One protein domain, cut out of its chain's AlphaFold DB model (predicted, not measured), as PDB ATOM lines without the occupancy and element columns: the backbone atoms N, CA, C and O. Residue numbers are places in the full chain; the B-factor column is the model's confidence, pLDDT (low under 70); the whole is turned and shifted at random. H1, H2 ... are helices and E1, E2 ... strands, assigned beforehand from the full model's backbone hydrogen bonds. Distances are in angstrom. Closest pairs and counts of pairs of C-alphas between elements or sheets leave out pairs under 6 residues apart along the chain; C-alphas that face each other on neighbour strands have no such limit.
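AT A GLANCE: This is residues 132 to 231 and 305 to 351 of the 356 residues of an uncharacterized protein of Wuchereria bancrofti (UniProt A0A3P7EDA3). Little regular structure: a twisted antiparallel wall, E4 E3 E6 E5 E7, has H3 over one face and hairpin E1 and E2 at one end; unnamed residues 341 to 351 run to the far end. The printed part has 147 residues, 49 in three named helices and seven named strands (E1 E2 E3 E4 H1 H2 E5 E6 H3 E7), class mixed. It is compact, radius of gyration of the C-alphas 16.3 A, spanning 58 by 37 by 26 A.

IN THESE COORDINATES: E1, residues 133 to 136, begins at C-alpha (239.982, 210.915, 186.171). E2 is 142 to 145, E3 149 to 154, E4 161 to 164, H1 180 to 183, H2 185 to 190, E5 207 to 212, E6 217 to 223, 20.5 A long, H3 227 to 230, E7 326 to 329, ending at (219.236, 210.555, 181.491).

HOW THE PARTS SIT: Within hydrogen-bond range are N 151 and O 221 of E3 and E6, 3.0 A. H3 is on the sheet, height 5.8 A. Every O i to N i+4 pair of H2 is within range.

THE WHOLE: Residues 232 to 304 are cut out, a 12.2 A gap between C-alphas 231 and 305. Links E4 to H1 and H2 to E5 are long. pLDDT is under 70 at 132, 307 to 324 and 341 to 351.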
ATOM      1  N   SER A 132     242.918 211.745 189.345       48.63
ATOM      2  CA  SER A 132     243.244 211.813 187.922       48.63
ATOM      3  C   SER A 132     242.199 210.958 187.197       48.63
ATOM      4  O   SER A 132     242.390 209.756 186.996       48.63
ATOM      5  N   GLY A 133     241.044 211.557 186.918       72.80
ATOM      6  CA  GLY A 133     239.982 210.915 186.171       72.80
ATOM      7  C   GLY A 133     240.437 210.767 184.731       72.80
ATOM      8  O   GLY A 133     241.280 211.527 184.248       72.80
ATOM      9  N   TYR A 134     239.891 209.784 184.031       84.87
ATOM     10  CA  TYR A 134     239.973 209.787 182.582       84.87
ATOM     11  C   TYR A 134     238.617 210.149 182.005       84.87
ATOM     12  O   TYR A 134     237.578 209.780 182.548       84.87
ATOM     13  N   CYS A 135     238.635 210.821 180.866       89.83
ATOM     14  CA  CYS A 135     237.474 210.938 180.007       89.83
ATOM     15  C   CYS A 135     237.678 210.120 178.742       89.83
ATOM     16  O   CYS A 135     238.802 209.784 178.387       89.83
ATOM     17  N   ILE A 136     236.581 209.766 178.078       87.97
ATOM     18  CA  ILE A 136     236.651 209.156 176.753       87.97
ATOM     19  C   ILE A 136     236.586 210.291 175.742       87.97
ATOM     20  O   ILE A 136     235.528 210.896 175.564       87.97
ATOM     21  N   ASN A 137     237.726 210.592 175.130       88.10
ATOM     22  CA  ASN A 137     237.874 211.684 174.180       88.10
ATOM     23  C   ASN A 137     237.135 211.397 172.863       88.10
ATOM     24  O   ASN A 137     236.574 210.317 172.650       88.10
ATOM     25  N   VAL A 138     237.206 212.353 171.936       84.00
ATOM     26  CA  VAL A 138     236.578 212.280 170.608       84.00
ATOM     27  C   VAL A 138     237.029 211.105 169.729       84.00
ATOM     28  O   VAL A 138     236.361 210.791 168.742       84.00
ATOM     29  N   ASP A 139     238.144 210.463 170.076       81.89
ATOM     30  CA  ASP A 139     238.689 209.261 169.445       81.89
ATOM     31  C   ASP A 139     238.171 207.961 170.054       81.89
ATOM     32  O   ASP A 139     238.319 206.901 169.446       81.89
ATOM     33  N   GLY A 140     237.538 208.013 171.223       80.52
ATOM     34  CA  GLY A 140     237.219 206.829 172.014       80.52
ATOM     35  C   GLY A 140     238.373 206.367 172.908       80.52
ATOM     36  O   GLY A 140     238.335 205.241 173.398       80.52
ATOM     37  N   GLU A 141     239.400 207.194 173.105       82.82
ATOM     38  CA  GLU A 141     240.539 206.913 173.986       82.82
ATOM     39  C   GLU A 141     240.359 207.540 175.355       82.82
ATOM     40  O   GLU A 141     239.625 208.513 175.521       82.82
ATOM     41  N   LYS A 142     241.086 206.998 176.329       85.54
ATOM     42  CA  LYS A 142     241.204 207.624 177.636       85.54
ATOM     43  C   LYS A 142     242.092 208.857 177.513       85.54
ATOM     44  O   LYS A 142     243.219 208.754 177.055       85.54
ATOM     45  N   GLU A 143     241.597 210.006 177.935       85.48
ATOM     46  CA  GLU A 143     242.393 211.217 178.132       85.48
ATOM     47  C   GLU A 143     242.391 211.590 179.612       85.48
ATOM     48  O   GLU A 143     241.375 211.422 180.287       85.48
ATOM     49  N   MET A 144     243.510 212.098 180.125       80.68
ATOM     50  CA  MET A 144     243.584 212.595 181.498       80.68
ATOM     51  C   MET A 144     242.673 213.818 181.667       80.68
ATOM     52  O   MET A 144     242.721 214.748 180.865       80.68
ATOM     53  N   SER A 145     241.891 213.843 182.744       81.96
ATOM     54  CA  SER A 145     241.025 214.963 183.094       81.96
ATOM     55  C   SER A 145     241.093 215.264 184.590       81.96
ATOM     56  O   SER A 145     240.899 214.391 185.430       81.96
ATOM     57  N   ASP A 146     241.343 216.531 184.924       79.58
ATOM     58  CA  ASP A 146     241.190 217.057 186.290       79.58
ATOM     59  C   ASP A 146     239.741 217.441 186.623       79.58
ATOM     60  O   ASP A 146     239.427 217.769 187.769       79.58
ATOM     61  N   VAL A 147     238.892 217.475 185.598       79.39
ATOM     62  CA  VAL A 147     237.496 217.900 185.650       79.39
ATOM     63  C   VAL A 147     236.581 216.742 185.269       79.39
ATOM     64  O   VAL A 147     237.011 215.738 184.701       79.39
ATOM     65  N   SER A 148     235.296 216.894 185.557       87.24
ATOM     66  CA  SER A 148     234.264 215.952 185.131       87.24
ATOM     67  C   SER A 148     234.260 215.798 183.607       87.24
ATOM     68  O   SER A 148     234.542 216.746 182.873       87.24
ATOM     69  N   CYS A 149     233.881 214.623 183.124       91.04
ATOM     70  CA  CYS A 149     233.634 214.405 181.708       91.04
ATOM     71  C   CYS A 149     232.276 214.976 181.321       91.04
ATOM     72  O   CYS A 149     231.350 215.039 182.136       91.04
ATOM     73  N   MET A 150     232.138 215.347 180.058       93.36
ATOM     74  CA  MET A 150     230.881 215.831 179.519       93.36
ATOM     75  C   MET A 150     230.491 215.100 178.245       93.36
ATOM     76  O   MET A 150     231.327 214.554 177.527       93.36
ATOM     77  N   PHE A 151     229.197 215.137 177.964       93.60
ATOM     78  CA  PHE A 151     228.645 214.918 176.637       93.60
ATOM     79  C   PHE A 151     227.756 216.111 176.317       93.60
ATOM     80  O   PHE A 151     226.864 216.439 177.096       93.60
ATOM     81  N   MET A 152     227.976 216.745 175.176       92.96
ATOM     82  CA  MET A 152     227.234 217.914 174.754       92.96
ATOM     83  C   MET A 152     226.740 217.752 173.323       92.96
ATOM     84  O   MET A 152     227.512 217.435 172.422       92.96
ATOM     85  N   LEU A 153     225.455 218.013 173.113       90.53
ATOM     86  CA  LEU A 153     224.874 218.262 171.799       90.53
ATOM     87  C   LEU A 153     224.541 219.741 171.733       90.53
ATOM     88  O   LEU A 153     223.843 220.221 172.615       90.53
ATOM     89  N   ASP A 154     224.992 220.453 170.711       89.41
ATOM     90  CA  ASP A 154     224.624 221.852 170.510       89.41
ATOM     91  C   ASP A 154     224.505 222.147 169.012       89.41
ATOM     92  O   ASP A 154     225.480 222.045 168.259       89.41
ATOM     93  N   VAL A 155     223.294 222.505 168.577       84.72
ATOM     94  CA  VAL A 155     222.980 222.727 167.156       84.72
ATOM     95  C   VAL A 155     223.648 223.965 166.572       84.72
ATOM     96  O   VAL A 155     223.763 224.049 165.348       84.72
ATOM     97  N   ASN A 156     224.121 224.891 167.400       83.06
ATOM     98  CA  ASN A 156     224.743 226.135 166.964       83.06
ATOM     99  C   ASN A 156     226.264 226.036 166.859       83.06
ATOM    100  O   ASN A 156     226.870 226.759 166.066       83.06
ATOM    101  N   THR A 157     226.873 225.055 167.528       85.00
ATOM    102  CA  THR A 157     228.292 224.732 167.317       85.00
ATOM    103  C   THR A 157     228.514 224.073 165.943       85.00
ATOM    104  O   THR A 157     227.635 223.362 165.445       85.00
ATOM    105  N   PRO A 158     229.679 224.236 165.292       80.45
ATOM    106  CA  PRO A 158     229.995 223.539 164.043       80.45
ATOM    107  C   PRO A 158     230.027 222.014 164.195       80.45
ATOM    108  O   PRO A 158     229.419 221.312 163.390       80.45
ATOM    109  N   ALA A 159     230.683 221.503 165.245       79.34
ATOM    110  CA  ALA A 159     230.900 220.067 165.434       79.34
ATOM    111  C   ALA A 159     229.685 219.297 165.990       79.34
ATOM    112  O   ALA A 159     229.751 218.076 166.046       79.34
ATOM    113  N   LYS A 160     228.575 219.976 166.331       84.39
ATOM    114  CA  LYS A 160     227.276 219.473 166.847       84.39
ATOM    115  C   LYS A 160     227.310 218.604 168.107       84.39
ATOM    116  O   LYS A 160     226.383 218.688 168.903       84.39
ATOM    117  N   VAL A 161     228.329 217.774 168.285       87.73
ATOM    118  CA  VAL A 161     228.535 216.834 169.378       87.73
ATOM    119  C   VAL A 161     229.945 217.030 169.917       87.73
ATOM    120  O   VAL A 161     230.910 216.965 169.159       87.73
ATOM    121  N   HIS A 162     230.066 217.197 171.227       90.64
ATOM    122  CA  HIS A 162     231.337 217.277 171.943       90.64
ATOM    123  C   HIS A 162     231.290 216.329 173.131       90.64
ATOM    124  O   HIS A 162     230.253 216.198 173.771       90.64
ATOM    125  N   PHE A 163     232.377 215.629 173.414       90.59
ATOM    126  CA  PHE A 163     232.438 214.691 174.530       90.59
ATOM    127  C   PHE A 163     233.884 214.450 174.944       90.59
ATOM    128  O   PHE A 163     234.795 214.636 174.138       90.59
ATOM    129  N   GLY A 164     234.065 214.044 176.197       91.74
ATOM    130  CA  GLY A 164     235.379 213.900 176.816       91.74
ATOM    131  C   GLY A 164     235.576 214.903 177.948       91.74
ATOM    132  O   GLY A 164     234.611 215.285 178.618       91.74
ATOM    133  N   ALA A 165     236.822 215.308 178.171       89.96
ATOM    134  CA  ALA A 165     237.161 216.377 179.099       89.96
ATOM    135  C   ALA A 165     236.640 217.733 178.588       89.96
ATOM    136  O   ALA A 165     236.347 217.918 177.403       89.96
ATOM    137  N   MET A 166     236.503 218.703 179.493       89.60
ATOM    138  CA  MET A 166     235.917 220.015 179.191       89.60
ATOM    139  C   MET A 166     236.886 220.968 178.488       89.60
ATOM    140  O   MET A 166     237.225 222.032 179.007       89.60
ATOM    141  N   HIS A 167     237.295 220.606 177.275       88.38
ATOM    142  CA  HIS A 167     238.118 221.444 176.400       88.38
ATOM    143  C   HIS A 167     237.281 222.578 175.788       88.38
ATOM    144  O   HIS A 167     237.053 222.607 174.580       88.38
ATOM    145  N   TRP A 168     236.775 223.510 176.604       90.84
ATOM    146  CA  TRP A 168     235.851 224.566 176.153       90.84
ATOM    147  C   TRP A 168     236.404 225.417 175.007       90.84
ATOM    148  O   TRP A 168     235.643 225.861 174.155       90.84
ATOM    149  N   ASN A 169     237.726 225.569 174.917       87.10
ATOM    150  CA  ASN A 169     238.369 226.322 173.837       87.10
ATOM    151  C   ASN A 169     238.324 225.599 172.478       87.10
ATOM    152  O   ASN A 169     238.594 226.210 171.450       87.10
ATOM    153  N   MET A 170     237.966 224.310 172.454       85.83
ATOM    154  CA  MET A 170     237.725 223.541 171.226       85.83
ATOM    155  C   MET A 170     236.267 223.616 170.756       85.83
ATOM    156  O   MET A 170     235.928 223.097 169.690       85.83
ATOM    157  N   ILE A 171     235.399 224.257 171.539       89.34
ATOM    158  CA  ILE A 171     233.973 224.366 171.265       89.34
ATOM    159  C   ILE A 171     233.667 225.792 170.824       89.34
ATOM    160  O   ILE A 171     233.682 226.729 171.618       89.34
ATOM    161  N   ASP A 172     233.328 225.956 169.549       87.99
ATOM    162  CA  ASP A 172     232.878 227.245 169.026       87.99
ATOM    163  C   ASP A 172     231.457 227.567 169.523       87.99
ATOM    164  O   ASP A 172     230.458 227.116 168.956       87.99
ATOM    165  N   LEU A 173     231.405 228.347 170.606       87.44
ATOM    166  CA  LEU A 173     230.202 228.884 171.247       87.44
ATOM    167  C   LEU A 173     229.897 230.334 170.815       87.44
ATOM    168  O   LEU A 173     229.181 231.041 171.521       87.44
ATOM    169  N   MET A 174     230.431 230.802 169.679       85.96
ATOM    170  CA  MET A 174     230.301 232.207 169.242       85.96
ATOM    171  C   MET A 174     228.971 232.517 168.530       85.96
ATOM    172  O   MET A 174     228.701 233.659 168.143       85.96
ATOM    173  N   LYS A 175     228.127 231.503 168.315       85.59
ATOM    174  CA  LYS A 175     226.801 231.637 167.696       85.59
ATOM    175  C   LYS A 175     225.715 231.413 168.741       85.59
ATOM    176  O   LYS A 175     225.180 230.316 168.844       85.59
ATOM    177  N   GLN A 176     225.406 232.449 169.517       87.23
ATOM    178  CA  GLN A 176     224.347 232.407 170.530       87.23
ATOM    179  C   GLN A 176     223.254 233.434 170.220       87.23
ATOM    180  O   GLN A 176     223.554 234.588 169.904       87.23
ATOM    181  N   SER A 177     221.989 233.033 170.334       85.70
ATOM    182  CA  SER A 177     220.856 233.969 170.376       85.70
ATOM    183  C   SER A 177     220.675 234.585 171.767       85.70
ATOM    184  O   SER A 177     221.171 234.063 172.762       85.70
ATOM    185  N   SER A 178     219.936 235.687 171.843       83.77
ATOM    186  CA  SER A 178     219.626 236.439 173.061       83.77
ATOM    187  C   SER A 178     218.910 235.585 174.112       83.77
ATOM    188  O   SER A 178     219.086 235.792 175.309       83.77
ATOM    189  N   GLU A 179     218.198 234.532 173.691       80.33
ATOM    190  CA  GLU A 179     217.581 233.543 174.588       80.33
ATOM    191  C   GLU A 179     218.612 232.816 175.481       80.33
ATOM    192  O   GLU A 179     218.283 232.346 176.580       80.33
ATOM    193  N   ARG A 180     219.879 232.748 175.043       82.54
ATOM    194  CA  ARG A 180     220.998 232.170 175.800       82.54
ATOM    195  C   ARG A 180     221.509 233.070 176.916       82.54
ATOM    196  O   ARG A 180     222.256 232.572 177.751       82.54
ATOM    197  N   GLU A 181     221.109 234.333 177.012       82.82
ATOM    198  CA  GLU A 181     221.621 235.204 178.078       82.82
ATOM    199  C   GLU A 181     221.384 234.596 179.472       82.82
ATOM    200  O   GLU A 181     222.305 234.519 180.286       82.82
ATOM    201  N   ASN A 182     220.188 234.034 179.689       82.69
ATOM    202  CA  ASN A 182     219.797 233.402 180.954       82.69
ATOM    203  C   ASN A 182     219.874 231.865 180.951       82.69
ATOM    204  O   ASN A 182     219.771 231.256 182.012       82.69
ATOM    205  N   ASN A 183     220.070 231.231 179.788       83.19
ATOM    206  CA  ASN A 183     220.067 229.764 179.630       83.19
ATOM    207  C   ASN A 183     221.344 229.212 178.968       83.19
ATOM    208  O   ASN A 183     221.393 228.059 178.537       83.19
ATOM    209  N   SER A 184     222.382 230.036 178.830       87.74
ATOM    210  CA  SER A 184     223.686 229.623 178.307       87.74
ATOM    211  C   SER A 184     224.370 228.629 179.238       87.74
ATOM    212  O   SER A 184     224.084 228.544 180.432       87.74
ATOM    213  N   LEU A 185     225.372 227.934 178.699       90.96
ATOM    214  CA  LEU A 185     226.289 227.127 179.505       90.96
ATOM    215  C   LEU A 185     226.963 227.967 180.601       90.96
ATOM    216  O   LEU A 185     227.190 227.472 181.700       90.96
ATOM    217  N   VAL A 186     227.214 229.255 180.337       91.41
ATOM    218  CA  VAL A 186     227.725 230.198 181.341       91.41
ATOM    219  C   VAL A 186     226.703 230.449 182.447       91.41
ATOM    220  O   VAL A 186     227.064 230.389 183.618       91.41
ATOM    221  N   ALA A 187     225.435 230.702 182.111       89.74
ATOM    222  CA  ALA A 187     224.381 230.892 183.109       89.74
ATOM    223  C   ALA A 187     224.183 229.632 183.978       89.74
ATOM    224  O   ALA A 187     224.059 229.720 185.204       89.74
ATOM    225  N   LEU A 188     224.246 228.447 183.364       89.44
ATOM    226  CA  LEU A 188     224.233 227.165 184.072       89.44
ATOM    227  C   LEU A 188     225.425 227.023 185.029       89.44
ATOM    228  O   LEU A 188     225.232 226.713 186.204       89.44
ATOM    229  N   ALA A 189     226.638 227.312 184.554       90.92
ATOM    230  CA  ALA A 189     227.859 227.275 185.356       90.92
ATOM    231  C   ALA A 189     227.805 228.236 186.552       90.92
ATOM    232  O   ALA A 189     228.075 227.834 187.683       90.92
ATOM    233  N   LEU A 190     227.389 229.485 186.328       89.28
ATOM    234  CA  LEU A 190     227.292 230.505 187.375       89.28
ATOM    235  C   LEU A 190     226.192 230.210 188.404       89.28
ATOM    236  O   LEU A 190     226.334 230.580 189.567       89.28
ATOM    237  N   SER A 191     225.113 229.533 188.006       86.47
ATOM    238  CA  SER A 191     224.041 229.113 188.922       86.47
ATOM    239  C   SER A 191     224.341 227.805 189.673       86.47
ATOM    240  O   SER A 191     223.497 227.324 190.434       86.47
ATOM    241  N   GLY A 192     225.511 227.198 189.445       81.72
ATOM    242  CA  GLY A 192     225.907 225.913 190.026       81.72
ATOM    243  C   GLY A 192     225.215 224.689 189.410       81.72
ATOM    244  O   GLY A 192     225.539 223.564 189.799       81.72
ATOM    245  N   HIS A 193     224.309 224.880 188.442       80.65
ATOM    246  CA  HIS A 193     223.616 223.819 187.698       80.65
ATOM    247  C   HIS A 193     224.477 223.286 186.552       80.65
ATOM    248  O   HIS A 193     224.106 223.343 185.380       80.65
ATOM    249  N   PHE A 194     225.664 222.795 186.894       88.02
ATOM    250  CA  PHE A 194     226.683 222.413 185.923       88.02
ATOM    251  C   PHE A 194     227.447 221.164 186.366       88.02
ATOM    252  O   PHE A 194     227.074 220.507 187.340       88.02
ATOM    253  N   CYS A 195     228.512 220.826 185.643       87.05
ATOM    254  CA  CYS A 195     229.311 219.629 185.870       87.05
ATOM    255  C   CYS A 195     230.383 219.790 186.972       87.05
ATOM    256  O   CYS A 195     231.577 219.611 186.712       87.05
ATOM    257  N   ALA A 196     229.976 220.124 188.200       78.60
ATOM    258  CA  ALA A 196     230.875 220.292 189.347       78.60
ATOM    259  C   ALA A 196     230.491 219.344 190.494       78.60
ATOM    260  O   ALA A 196     229.463 219.557 191.136       78.60
ATOM    261  N   SER A 197     231.351 218.355 190.787       70.22
ATOM    262  CA  SER A 197     231.076 217.204 191.678       70.22
ATOM    263  C   SER A 197     230.595 217.556 193.096       70.22
ATOM    264  O   SER A 197     229.986 216.734 193.781       70.22
ATOM    265  N   TYR A 198     230.863 218.779 193.548       72.10
ATOM    266  CA  TYR A 198     230.586 219.283 194.893       72.10
ATOM    267  C   TYR A 198     229.514 220.385 194.933       72.10
ATOM    268  O   TYR A 198     229.262 220.946 196.000       72.10
ATOM    269  N   SER A 199     228.875 220.714 193.805       71.99
ATOM    270  CA  SER A 199     227.736 221.639 193.800       71.99
ATOM    271  C   SER A 199     226.460 220.925 194.266       71.99
ATOM    272  O   SER A 199     226.163 219.804 193.853       71.99
ATOM    273  N   VAL A 200     225.666 221.589 195.114       72.57
ATOM    274  CA  VAL A 200     224.351 221.088 195.567       72.57
ATOM    275  C   VAL A 200     223.330 221.013 194.433       72.57
ATOM    276  O   VAL A 200     222.411 220.199 194.478       72.57
ATOM    277  N   SER A 201     223.494 221.856 193.414       80.38
ATOM    278  CA  SER A 201     222.626 221.949 192.243       80.38
ATOM    279  C   SER A 201     223.234 221.286 191.004       80.38
ATOM    280  O   SER A 201     222.687 221.441 189.912       80.38
ATOM    281  N   GLN A 202     224.324 220.526 191.162       85.11
ATOM    282  CA  GLN A 202     225.013 219.878 190.049       85.11
ATOM    283  C   GLN A 202     224.096 218.970 189.228       85.11
ATOM    284  O   GLN A 202     223.139 218.374 189.735       85.11
ATOM    285  N   ILE A 203     224.451 218.807 187.958       90.08
ATOM    286  CA  ILE A 203     223.879 217.761 187.113       90.08
ATOM    287  C   ILE A 203     224.463 216.421 187.597       90.08
ATOM    288  O   ILE A 203     225.689 216.300 187.614       90.08
ATOM    289  N   PRO A 204     223.647 215.437 188.020       89.62
ATOM    290  CA  PRO A 204     224.148 214.156 188.528       89.62
ATOM    291  C   PRO A 204     224.909 213.318 187.486       89.62
ATOM    292  O   PRO A 204     224.782 213.536 186.283       89.62
ATOM    293  N   ASP A 205     225.670 212.323 187.956       89.03
ATOM    294  CA  ASP A 205     226.441 211.397 187.109       89.03
ATOM    295  C   ASP A 205     225.550 210.695 186.067       89.03
ATOM    296  O   ASP A 205     224.606 209.980 186.414       89.03
ATOM    297  N   GLY A 206     225.838 210.911 184.781       89.09
ATOM    298  CA  GLY A 206     225.081 210.349 183.660       89.09
ATOM    299  C   GLY A 206     223.717 210.998 183.398       89.09
ATOM    300  O   GLY A 206     222.975 210.532 182.521       89.09
ATOM    301  N   GLU A 207     223.363 212.053 184.130       93.15
ATOM    302  CA  GLU A 207     222.197 212.884 183.838       93.15
ATOM    303  C   GLU A 207     222.568 214.040 182.913       93.15
ATOM    304  O   GLU A 207     223.735 214.407 182.769       93.15
ATOM    305  N   CYS A 208     221.549 214.591 182.260       92.30
ATOM    306  CA  CYS A 208     221.680 215.703 181.342       92.30
ATOM    307  C   CYS A 208     220.630 216.772 181.612       92.30
ATOM    308  O   CYS A 208     219.498 216.474 182.003       92.30
ATOM    309  N   VAL A 209     220.994 218.005 181.290       91.54
ATOM    310  CA  VAL A 209     220.051 219.096 181.065       91.54
ATOM    311  C   VAL A 209     219.858 219.280 179.571       91.54
ATOM    312  O   VAL A 209     220.816 219.208 178.800       91.54
ATOM    313  N   ARG A 210     218.619 219.508 179.154       88.72
ATOM    314  CA  ARG A 210     218.257 219.872 177.789       88.72
ATOM    315  C   ARG A 210     217.592 221.230 177.796       88.72
ATOM    316  O   ARG A 210     216.699 221.491 178.594       88.72
ATOM    317  N   TYR A 211     217.980 222.036 176.830       86.40
ATOM    318  CA  TYR A 211     217.298 223.258 176.464       86.40
ATOM    319  C   TYR A 211     216.829 223.138 175.021       86.40
ATOM    320  O   TYR A 211     217.593 222.712 174.148       86.40
ATOM    321  N   ALA A 212     215.579 223.500 174.773       81.37
ATOM    322  CA  ALA A 212     214.993 223.473 173.446       81.37
ATOM    323  C   ALA A 212     214.077 224.684 173.262       81.37
ATOM    324  O   ALA A 212     213.111 224.864 174.001       81.37
ATOM    325  N   SER A 213     214.372 225.482 172.244       76.24
ATOM    326  CA  SER A 213     213.544 226.581 171.767       76.24
ATOM    327  C   SER A 213     213.425 226.517 170.241       76.24
ATOM    328  O   SER A 213     213.915 225.594 169.588       76.24
ATOM    329  N   ILE A 214     212.750 227.504 169.647       71.61
ATOM    330  CA  ILE A 214     212.678 227.639 168.185       71.61
ATOM    331  C   ILE A 214     214.061 227.976 167.594       71.61
ATOM    332  O   ILE A 214     214.332 227.626 166.446       71.61
ATOM    333  N   ARG A 215     214.930 228.652 168.358       74.95
ATOM    334  CA  ARG A 215     216.228 229.176 167.893       74.95
ATOM    335  C   ARG A 215     217.421 228.352 168.365       74.95
ATOM    336  O   ARG A 215     218.483 228.393 167.751       74.95
ATOM    337  N   GLU A 216     217.260 227.617 169.455       80.74
ATOM    338  CA  GLU A 216     218.358 226.999 170.183       80.74
ATOM    339  C   GLU A 216     217.999 225.575 170.591       80.74
ATOM    340  O   GLU A 216     216.879 225.277 171.003       80.74
ATOM    341  N   TYR A 217     218.983 224.688 170.537       85.22
ATOM    342  CA  TYR A 217     218.857 223.354 171.100       85.22
ATOM    343  C   TYR A 217     220.210 222.905 171.623       85.22
ATOM    344  O   TYR A 217     221.179 222.822 170.859       85.22
ATOM    345  N   PHE A 218     220.261 222.561 172.907       89.74
ATOM    346  CA  PHE A 218     221.417 221.871 173.452       89.74
ATOM    347  C   PHE A 218     221.044 220.827 174.494       89.74
ATOM    348  O   PHE A 218     220.010 220.897 175.155       89.74
ATOM    349  N   VAL A 219     221.932 219.852 174.646       91.88
ATOM    350  CA  VAL A 219     221.937 218.882 175.735       91.88
ATOM    351  C   VAL A 219     223.327 218.908 176.343       91.88
ATOM    352  O   VAL A 219     224.293 218.811 175.597       91.88
ATOM    353  N   LEU A 220     223.435 219.002 177.663       93.85
ATOM    354  CA  LEU A 220     224.686 218.853 178.401       93.85
ATOM    355  C   LEU A 220     224.510 217.760 179.449       93.85
ATOM    356  O   LEU A 220     223.654 217.881 180.319       93.85
ATOM    357  N   CYS A 221     225.331 216.721 179.382       93.98
ATOM    358  CA  CYS A 221     225.422 215.660 180.374       93.98
ATOM    359  C   CYS A 221     226.760 215.730 181.103       93.98
ATOM    360  O   CYS A 221     227.771 216.065 180.485       93.98
ATOM    361  N   CYS A 222     226.766 215.345 182.376       93.01
ATOM    362  CA  CYS A 222     227.962 215.336 183.214       93.01
ATOM    363  C   CYS A 222     228.250 213.923 183.719       93.01
ATOM    364  O   CYS A 222     227.338 213.226 184.161       93.01
ATOM    365  N   CYS A 223     229.513 213.506 183.679       91.35
ATOM    366  CA  CYS A 223     229.950 212.215 184.194       91.35
ATOM    367  C   CYS A 223     231.205 212.389 185.045       91.35
ATOM    368  O   CYS A 223     232.218 212.910 184.588       91.35
ATOM    369  N   TYR A 224     231.112 211.948 186.290       87.35
ATOM    370  CA  TYR A 224     232.141 212.033 187.317       87.35
ATOM    371  C   TYR A 224     232.711 210.649 187.619       87.35
ATOM    372  O   TYR A 224     233.920 210.487 187.650       87.35
ATOM    373  N   LYS A 225     231.833 209.656 187.828       86.02
ATOM    374  CA  LYS A 225     232.221 208.302 188.260       86.02
ATOM    375  C   LYS A 225     232.289 207.319 187.102       86.02
ATOM    376  O   LYS A 225     233.102 206.403 187.130       86.02
ATOM    377  N   THR A 226     231.425 207.502 186.102       87.71
ATOM    378  CA  THR A 226     231.313 206.587 184.958       87.71
ATOM    379  C   THR A 226     231.523 207.347 183.641       87.71
ATOM    380  O   THR A 226     230.542 207.742 182.999       87.71
ATOM    381  N   PRO A 227     232.777 207.587 183.209       88.97
ATOM    382  CA  PRO A 227     233.080 208.310 181.969       88.97
ATOM    383  C   PRO A 227     232.392 207.727 180.724       88.97
ATOM    384  O   PRO A 227     232.025 208.466 179.810       88.97
ATOM    385  N   GLU A 228     232.146 206.414 180.705       87.54
ATOM    386  CA  GLU A 228     231.468 205.680 179.629       87.54
ATOM    387  C   GLU A 228     230.038 206.166 179.379       87.54
ATOM    388  O   GLU A 228     229.540 206.051 178.258       87.54
ATOM    389  N   LEU A 229     229.376 206.754 180.381       89.29
ATOM    390  CA  LEU A 229     228.061 207.362 180.184       89.29
ATOM    391  C   LEU A 229     228.161 208.594 179.274       89.29
ATOM    392  O   LEU A 229     227.277 208.805 178.448       89.29
ATOM    393  N   CYS A 230     229.249 209.361 179.358       90.76
ATOM    394  CA  CYS A 230     229.484 210.553 178.540       90.76
ATOM    395  C   CYS A 230     230.248 210.256 177.248       90.76
ATOM    396  O   CYS A 230     230.408 211.145 176.413       90.76
ATOM    397  N   ALA A 231     230.679 209.013 177.038       88.14
ATOM    398  CA  ALA A 231     231.267 208.611 175.777       88.14
ATOM    399  C   ALA A 231     230.287 208.823 174.614       88.14
ATOM    400  O   ALA A 231     229.059 208.938 174.753       88.14
ATOM    401  N   HIS A 305     224.255 211.118 165.722       75.72
ATOM    402  CA  HIS A 305     223.449 211.540 166.875       75.72
ATOM    403  C   HIS A 305     222.338 212.445 166.366       75.72
ATOM    404  O   HIS A 305     222.620 213.480 165.767       75.72
ATOM    405  N   CYS A 306     221.092 212.058 166.611       74.58
ATOM    406  CA  CYS A 306     219.940 212.834 166.181       74.58
ATOM    407  C   CYS A 306     219.367 213.608 167.363       74.58
ATOM    408  O   CYS A 306     219.081 213.038 168.417       74.58
ATOM    409  N   ALA A 307     219.187 214.914 167.180       67.22
ATOM    410  CA  ALA A 307     218.383 215.708 168.092       67.22
ATOM    411  C   ALA A 307     216.908 215.353 167.872       67.22
ATOM    412  O   ALA A 307     216.427 215.364 166.740       67.22
ATOM    413  N   VAL A 308     216.193 215.044 168.954       63.15
ATOM    414  CA  VAL A 308     214.739 214.874 168.933       63.15
ATOM    415  C   VAL A 308     214.153 215.943 169.840       63.15
ATOM    416  O   VAL A 308     214.384 215.953 171.049       63.15
ATOM    417  N   GLY A 309     213.412 216.862 169.234       59.97
ATOM    418  CA  GLY A 309     212.732 217.951 169.918       59.97
ATOM    419  C   GLY A 309     211.338 218.139 169.340       59.97
ATOM    420  O   GLY A 309     211.116 217.921 168.151       59.97
ATOM    421  N   ARG A 310     210.386 218.540 170.185       58.59
ATOM    422  CA  ARG A 310     209.070 218.982 169.722       58.59
ATOM    423  C   ARG A 310     209.160 220.471 169.406       58.59
ATOM    424  O   ARG A 310     209.219 221.285 170.321       58.59
ATOM    425  N   PHE A 311     209.123 220.822 168.127       56.75
ATOM    426  CA  PHE A 311     209.010 222.213 167.697       56.75
ATOM    427  C   PHE A 311     207.531 222.576 167.564       56.75
ATOM    428  O   PHE A 311     206.824 222.006 166.736       56.75
ATOM    429  N   MET A 312     207.051 223.501 168.395       57.14
ATOM    430  CA  MET A 312     205.711 224.076 168.262       57.14
ATOM    431  C   MET A 312     205.836 225.445 167.598       57.14
ATOM    432  O   MET A 312     206.432 226.361 168.160       57.14
ATOM    433  N   VAL A 313     205.300 225.573 166.385       56.15
ATOM    434  CA  VAL A 313     205.209 226.860 165.691       56.15
ATOM    435  C   VAL A 313     203.944 227.556 166.169       56.15
ATOM    436  O   VAL A 313     202.847 227.024 166.022       56.15
ATOM    437  N   TYR A 314     204.096 228.747 166.730       55.74
ATOM    438  CA  TYR A 314     202.980 229.565 167.178       55.74
ATOM    439  C   TYR A 314     202.838 230.821 166.318       55.74
ATOM    440  O   TYR A 314     203.799 231.278 165.699       55.74
ATOM    441  N   ASN A 315     201.634 231.399 166.298       50.90
ATOM    442  CA  ASN A 315     201.404 232.701 165.678       50.90
ATOM    443  C   ASN A 315     202.221 233.781 166.420       50.90
ATOM    444  O   ASN A 315     202.340 233.737 167.641       50.90
ATOM    445  N   ILE A 316     202.748 234.756 165.677       53.26
ATOM    446  CA  ILE A 316     203.763 235.770 166.045       53.26
ATOM    447  C   ILE A 316     203.429 236.557 167.334       53.26
ATOM    448  O   ILE A 316     204.290 237.209 167.924       53.26
ATOM    449  N   ARG A 317     202.185 236.509 167.821       44.89
ATOM    450  CA  ARG A 317     201.754 237.240 169.014       44.89
ATOM    451  C   ARG A 317     202.074 236.491 170.312       44.89
ATOM    452  O   ARG A 317     201.260 235.728 170.816       44.89
ATOM    453  N   GLY A 318     203.214 236.856 170.897       48.72
ATOM    454  CA  GLY A 318     203.334 237.048 172.346       48.72
ATOM    455  C   GLY A 318     203.543 235.798 173.190       48.72
ATOM    456  O   GLY A 318     202.871 235.639 174.207       48.72
ATOM    457  N   ILE A 319     204.492 234.938 172.822       47.40
ATOM    458  CA  ILE A 319     204.883 233.838 173.702       47.40
ATOM    459  C   ILE A 319     206.154 234.215 174.447       47.40
ATOM    460  O   ILE A 319     207.255 234.142 173.909       47.40
ATOM    461  N   ASN A 320     205.976 234.547 175.724       46.52
ATOM    462  CA  ASN A 320     207.008 234.319 176.723       46.52
ATOM    463  C   ASN A 320     207.154 232.803 176.860       46.52
ATOM    464  O   ASN A 320     206.452 232.182 177.658       46.52
ATOM    465  N   THR A 321     208.015 232.182 176.054       51.09
ATOM    466  CA  THR A 321     208.448 230.829 176.387       51.09
ATOM    467  C   THR A 321     209.405 231.019 177.551       51.09
ATOM    468  O   THR A 321     210.548 231.432 177.375       51.09
ATOM    469  N   SER A 322     208.938 230.782 178.776       49.49
ATOM    470  CA  SER A 322     209.868 230.372 179.823       49.49
ATOM    471  C   SER A 322     210.411 229.028 179.353       49.49
ATOM    472  O   SER A 322     209.770 227.994 179.526       49.49
ATOM    473  N   ALA A 323     211.506 229.058 178.603       57.31
ATOM    474  CA  ALA A 323     212.166 227.849 178.161       57.31
ATOM    475  C   ALA A 323     212.758 227.191 179.412       57.31
ATOM    476  O   ALA A 323     213.723 227.689 179.989       57.31
ATOM    477  N   GLU A 324     212.098 226.137 179.890       68.09
ATOM    478  CA  GLU A 324     212.540 225.380 181.055       68.09
ATOM    479  C   GLU A 324     213.671 224.427 180.659       68.09
ATOM    480  O   GLU A 324     213.707 223.875 179.556       68.09
ATOM    481  N   LEU A 325     214.621 224.250 181.575       80.00
ATOM    482  CA  LEU A 325     215.654 223.232 181.453       80.00
ATOM    483  C   LEU A 325     215.052 221.881 181.829       80.00
ATOM    484  O   LEU A 325     214.739 221.630 182.994       80.00
ATOM    485  N   ASP A 326     214.945 220.994 180.851       86.42
ATOM    486  CA  ASP A 326     214.476 219.636 181.079       86.42
ATOM    487  C   ASP A 326     215.614 218.762 181.598       86.42
ATOM    488  O   ASP A 326     216.722 218.772 181.056       86.42
ATOM    489  N   ARG A 327     215.334 217.932 182.605       89.26
ATOM    490  CA  ARG A 327     216.253 216.869 183.029       89.26
ATOM    491  C   ARG A 327     215.930 215.570 182.307       89.26
ATOM    492  O   ARG A 327     214.773 215.165 182.228       89.26
ATOM    493  N   LEU A 328     216.961 214.884 181.835       90.15
ATOM    494  CA  LEU A 328     216.851 213.542 181.262       90.15
ATOM    495  C   LEU A 328     218.089 212.712 181.605       90.15
ATOM    496  O   LEU A 328     219.103 213.251 182.048       90.15
ATOM    497  N   LYS A 329     218.042 211.399 181.369       90.28
ATOM    498  CA  LYS A 329     219.236 210.555 181.491       90.28
ATOM    499  C   LYS A 329     219.908 210.412 180.142       90.28
ATOM    500  O   LYS A 329     219.255 210.328 179.107       90.28
ATOM    501  N   ARG A 330     221.230 210.269 180.146       86.92
ATOM    502  CA  ARG A 330     222.023 210.099 178.923       86.92
ATOM    503  C   ARG A 330     221.598 208.889 178.079       86.92
ATOM    504  O   ARG A 330     221.692 208.938 176.852       86.92
ATOM    505  N   LYS A 331     221.079 207.840 178.725       84.23
ATOM    506  CA  LYS A 331     220.486 206.646 178.091       84.23
ATOM    507  C   LYS A 331     219.112 206.873 177.446       84.23
ATOM    508  O   LYS A 331     218.698 206.043 176.646       84.23
ATOM    509  N   ASP A 332     218.419 207.950 177.817       85.01
ATOM    510  CA  ASP A 332     217.109 208.319 177.267       85.01
ATOM    511  C   ASP A 332     217.265 209.155 175.985       85.01
ATOM    512  O   ASP A 332     216.295 209.361 175.255       85.01
ATOM    513  N   LEU A 333     218.486 209.626 175.684       83.96
ATOM    514  CA  LEU A 333     218.785 210.182 174.370       83.96
ATOM    515  C   LEU A 333     218.630 209.099 173.292       83.96
ATOM    516  O   LEU A 333     219.004 207.945 173.528       83.96
ATOM    517  N   PRO A 334     218.143 209.467 172.095       78.76
ATOM    518  CA  PRO A 334     218.034 208.544 170.979       78.76
ATOM    519  C   PRO A 334     219.346 207.805 170.712       78.76
ATOM    520  O   PRO A 334     220.440 208.376 170.767       78.76
ATOM    521  N   LEU A 335     219.227 206.517 170.385       76.35
ATOM    522  CA  LEU A 335     220.348 205.772 169.829       76.35
ATOM    523  C   LEU A 335     220.761 206.394 168.498       76.35
ATOM    524  O   LEU A 335     219.945 206.964 167.775       76.35
ATOM    525  N   ARG A 336     222.041 206.240 168.161       77.58
ATOM    526  CA  ARG A 336     222.558 206.720 166.885       77.58
ATOM    527  C   ARG A 336     221.986 205.892 165.746       77.58
ATOM    528  O   ARG A 336     221.946 204.664 165.829       77.58
ATOM    529  N   THR A 337     221.587 206.561 164.677       78.95
ATOM    530  CA  THR A 337     220.944 205.943 163.514       78.95
ATOM    531  C   THR A 337     221.680 206.320 162.238       78.95
ATOM    532  O   THR A 337     222.401 207.313 162.192       78.95
ATOM    533  N   GLN A 338     221.500 205.530 161.181       76.70
ATOM    534  CA  GLN A 338     222.059 205.842 159.861       76.70
ATOM    535  C   GLN A 338     221.497 207.145 159.275       76.70
ATOM    536  O   GLN A 338     222.165 207.823 158.497       76.70
ATOM    537  N   TYR A 339     220.274 207.498 159.664       76.63
ATOM    538  CA  TYR A 339     219.565 208.681 159.202       76.63
ATOM    539  C   TYR A 339     218.918 209.385 160.388       76.63
ATOM    540  O   TYR A 339     218.326 208.721 161.244       76.63
ATOM    541  N   CYS A 340     218.983 210.714 160.414       72.20
ATOM    542  CA  CYS A 340     218.165 211.509 161.320       72.20
ATOM    543  C   CYS A 340     216.845 211.848 160.643       72.20
ATOM    544  O   CYS A 340     216.819 212.502 159.602       72.20
ATOM    545  N   ILE A 341     215.754 211.380 161.242       66.80
ATOM    546  CA  ILE A 341     214.398 211.704 160.815       66.80
ATOM    547  C   ILE A 341     213.906 212.811 161.741       66.80
ATOM    548  O   ILE A 341     213.935 212.658 162.961       66.80
ATOM    549  N   ALA A 342     213.513 213.937 161.154       67.93
ATOM    550  CA  ALA A 342     212.883 215.029 161.875       67.93
ATOM    551  C   ALA A 342     211.370 214.954 161.651       67.93
ATOM    552  O   ALA A 342     210.898 215.154 160.532       67.93
ATOM    553  N   ASP A 343     210.628 214.679 162.722       61.63
ATOM    554  CA  ASP A 343     209.169 214.692 162.706       61.63
ATOM    555  C   ASP A 343     208.671 216.071 163.142       61.63
ATOM    556  O   ASP A 343     208.838 216.486 164.292       61.63
ATOM    557  N   PHE A 344     208.043 216.795 162.217       61.52
ATOM    558  CA  PHE A 344     207.424 218.085 162.501       61.52
ATOM    559  C   PHE A 344     205.920 217.905 162.674       61.52
ATOM    560  O   PHE A 344     205.231 217.442 161.765       61.52
ATOM    561  N   TRP A 345     205.398 218.321 163.826       60.02
ATOM    562  CA  TRP A 345     203.959 218.424 164.043       60.02
ATOM    563  C   TRP A 345     203.566 219.898 164.109       60.02
ATOM    564  O   TRP A 345     203.814 220.577 165.103       60.02
ATOM    565  N   ILE A 346     202.993 220.404 163.017       59.96
ATOM    566  CA  ILE A 346     202.558 221.798 162.907       59.96
ATOM    567  C   ILE A 346     201.080 221.864 163.300       59.96
ATOM    568  O   ILE A 346     200.213 221.408 162.556       59.96
ATOM    569  N   GLU A 347     200.793 222.432 164.470       58.11
ATOM    570  CA  GLU A 347     199.426 222.664 164.944       58.11
ATOM    571  C   GLU A 347     199.054 224.139 164.754       58.11
ATOM    572  O   GLU A 347     199.567 225.020 165.439       58.11
ATOM    573  N   PHE A 348     198.135 224.428 163.831       60.00
ATOM    574  CA  PHE A 348     197.583 225.774 163.676       60.00
ATOM    575  C   PHE A 348     196.465 225.987 164.703       60.00
ATOM    576  O   PHE A 348     195.324 225.583 164.475       60.00
ATOM    577  N   LYS A 349     196.765 226.639 165.831       50.78
ATOM    578  CA  LYS A 349     195.721 227.148 166.733       50.78
ATOM    579  C   LYS A 349     195.314 228.559 166.316       50.78
ATOM    580  O   LYS A 349     196.136 229.466 166.336       50.78
ATOM    581  N   GLU A 350     194.048 228.699 165.917       60.48
ATOM    582  CA  GLU A 350     193.344 229.964 165.642       60.48
ATOM    583  C   GLU A 350     194.146 230.991 164.815       60.48
ATOM    584  O   GLU A 350     194.584 232.029 165.306       60.48
ATOM    585  N   GLY A 351     194.314 230.735 163.517       47.21
ATOM    586  CA  GLY A 351     194.901 231.704 162.590       47.21
ATOM    587  C   GLY A 351     194.099 231.768 161.302       47.21
ATOM    588  O   GLY A 351     194.126 230.828 160.514       47.21
TER     589      GLY A 351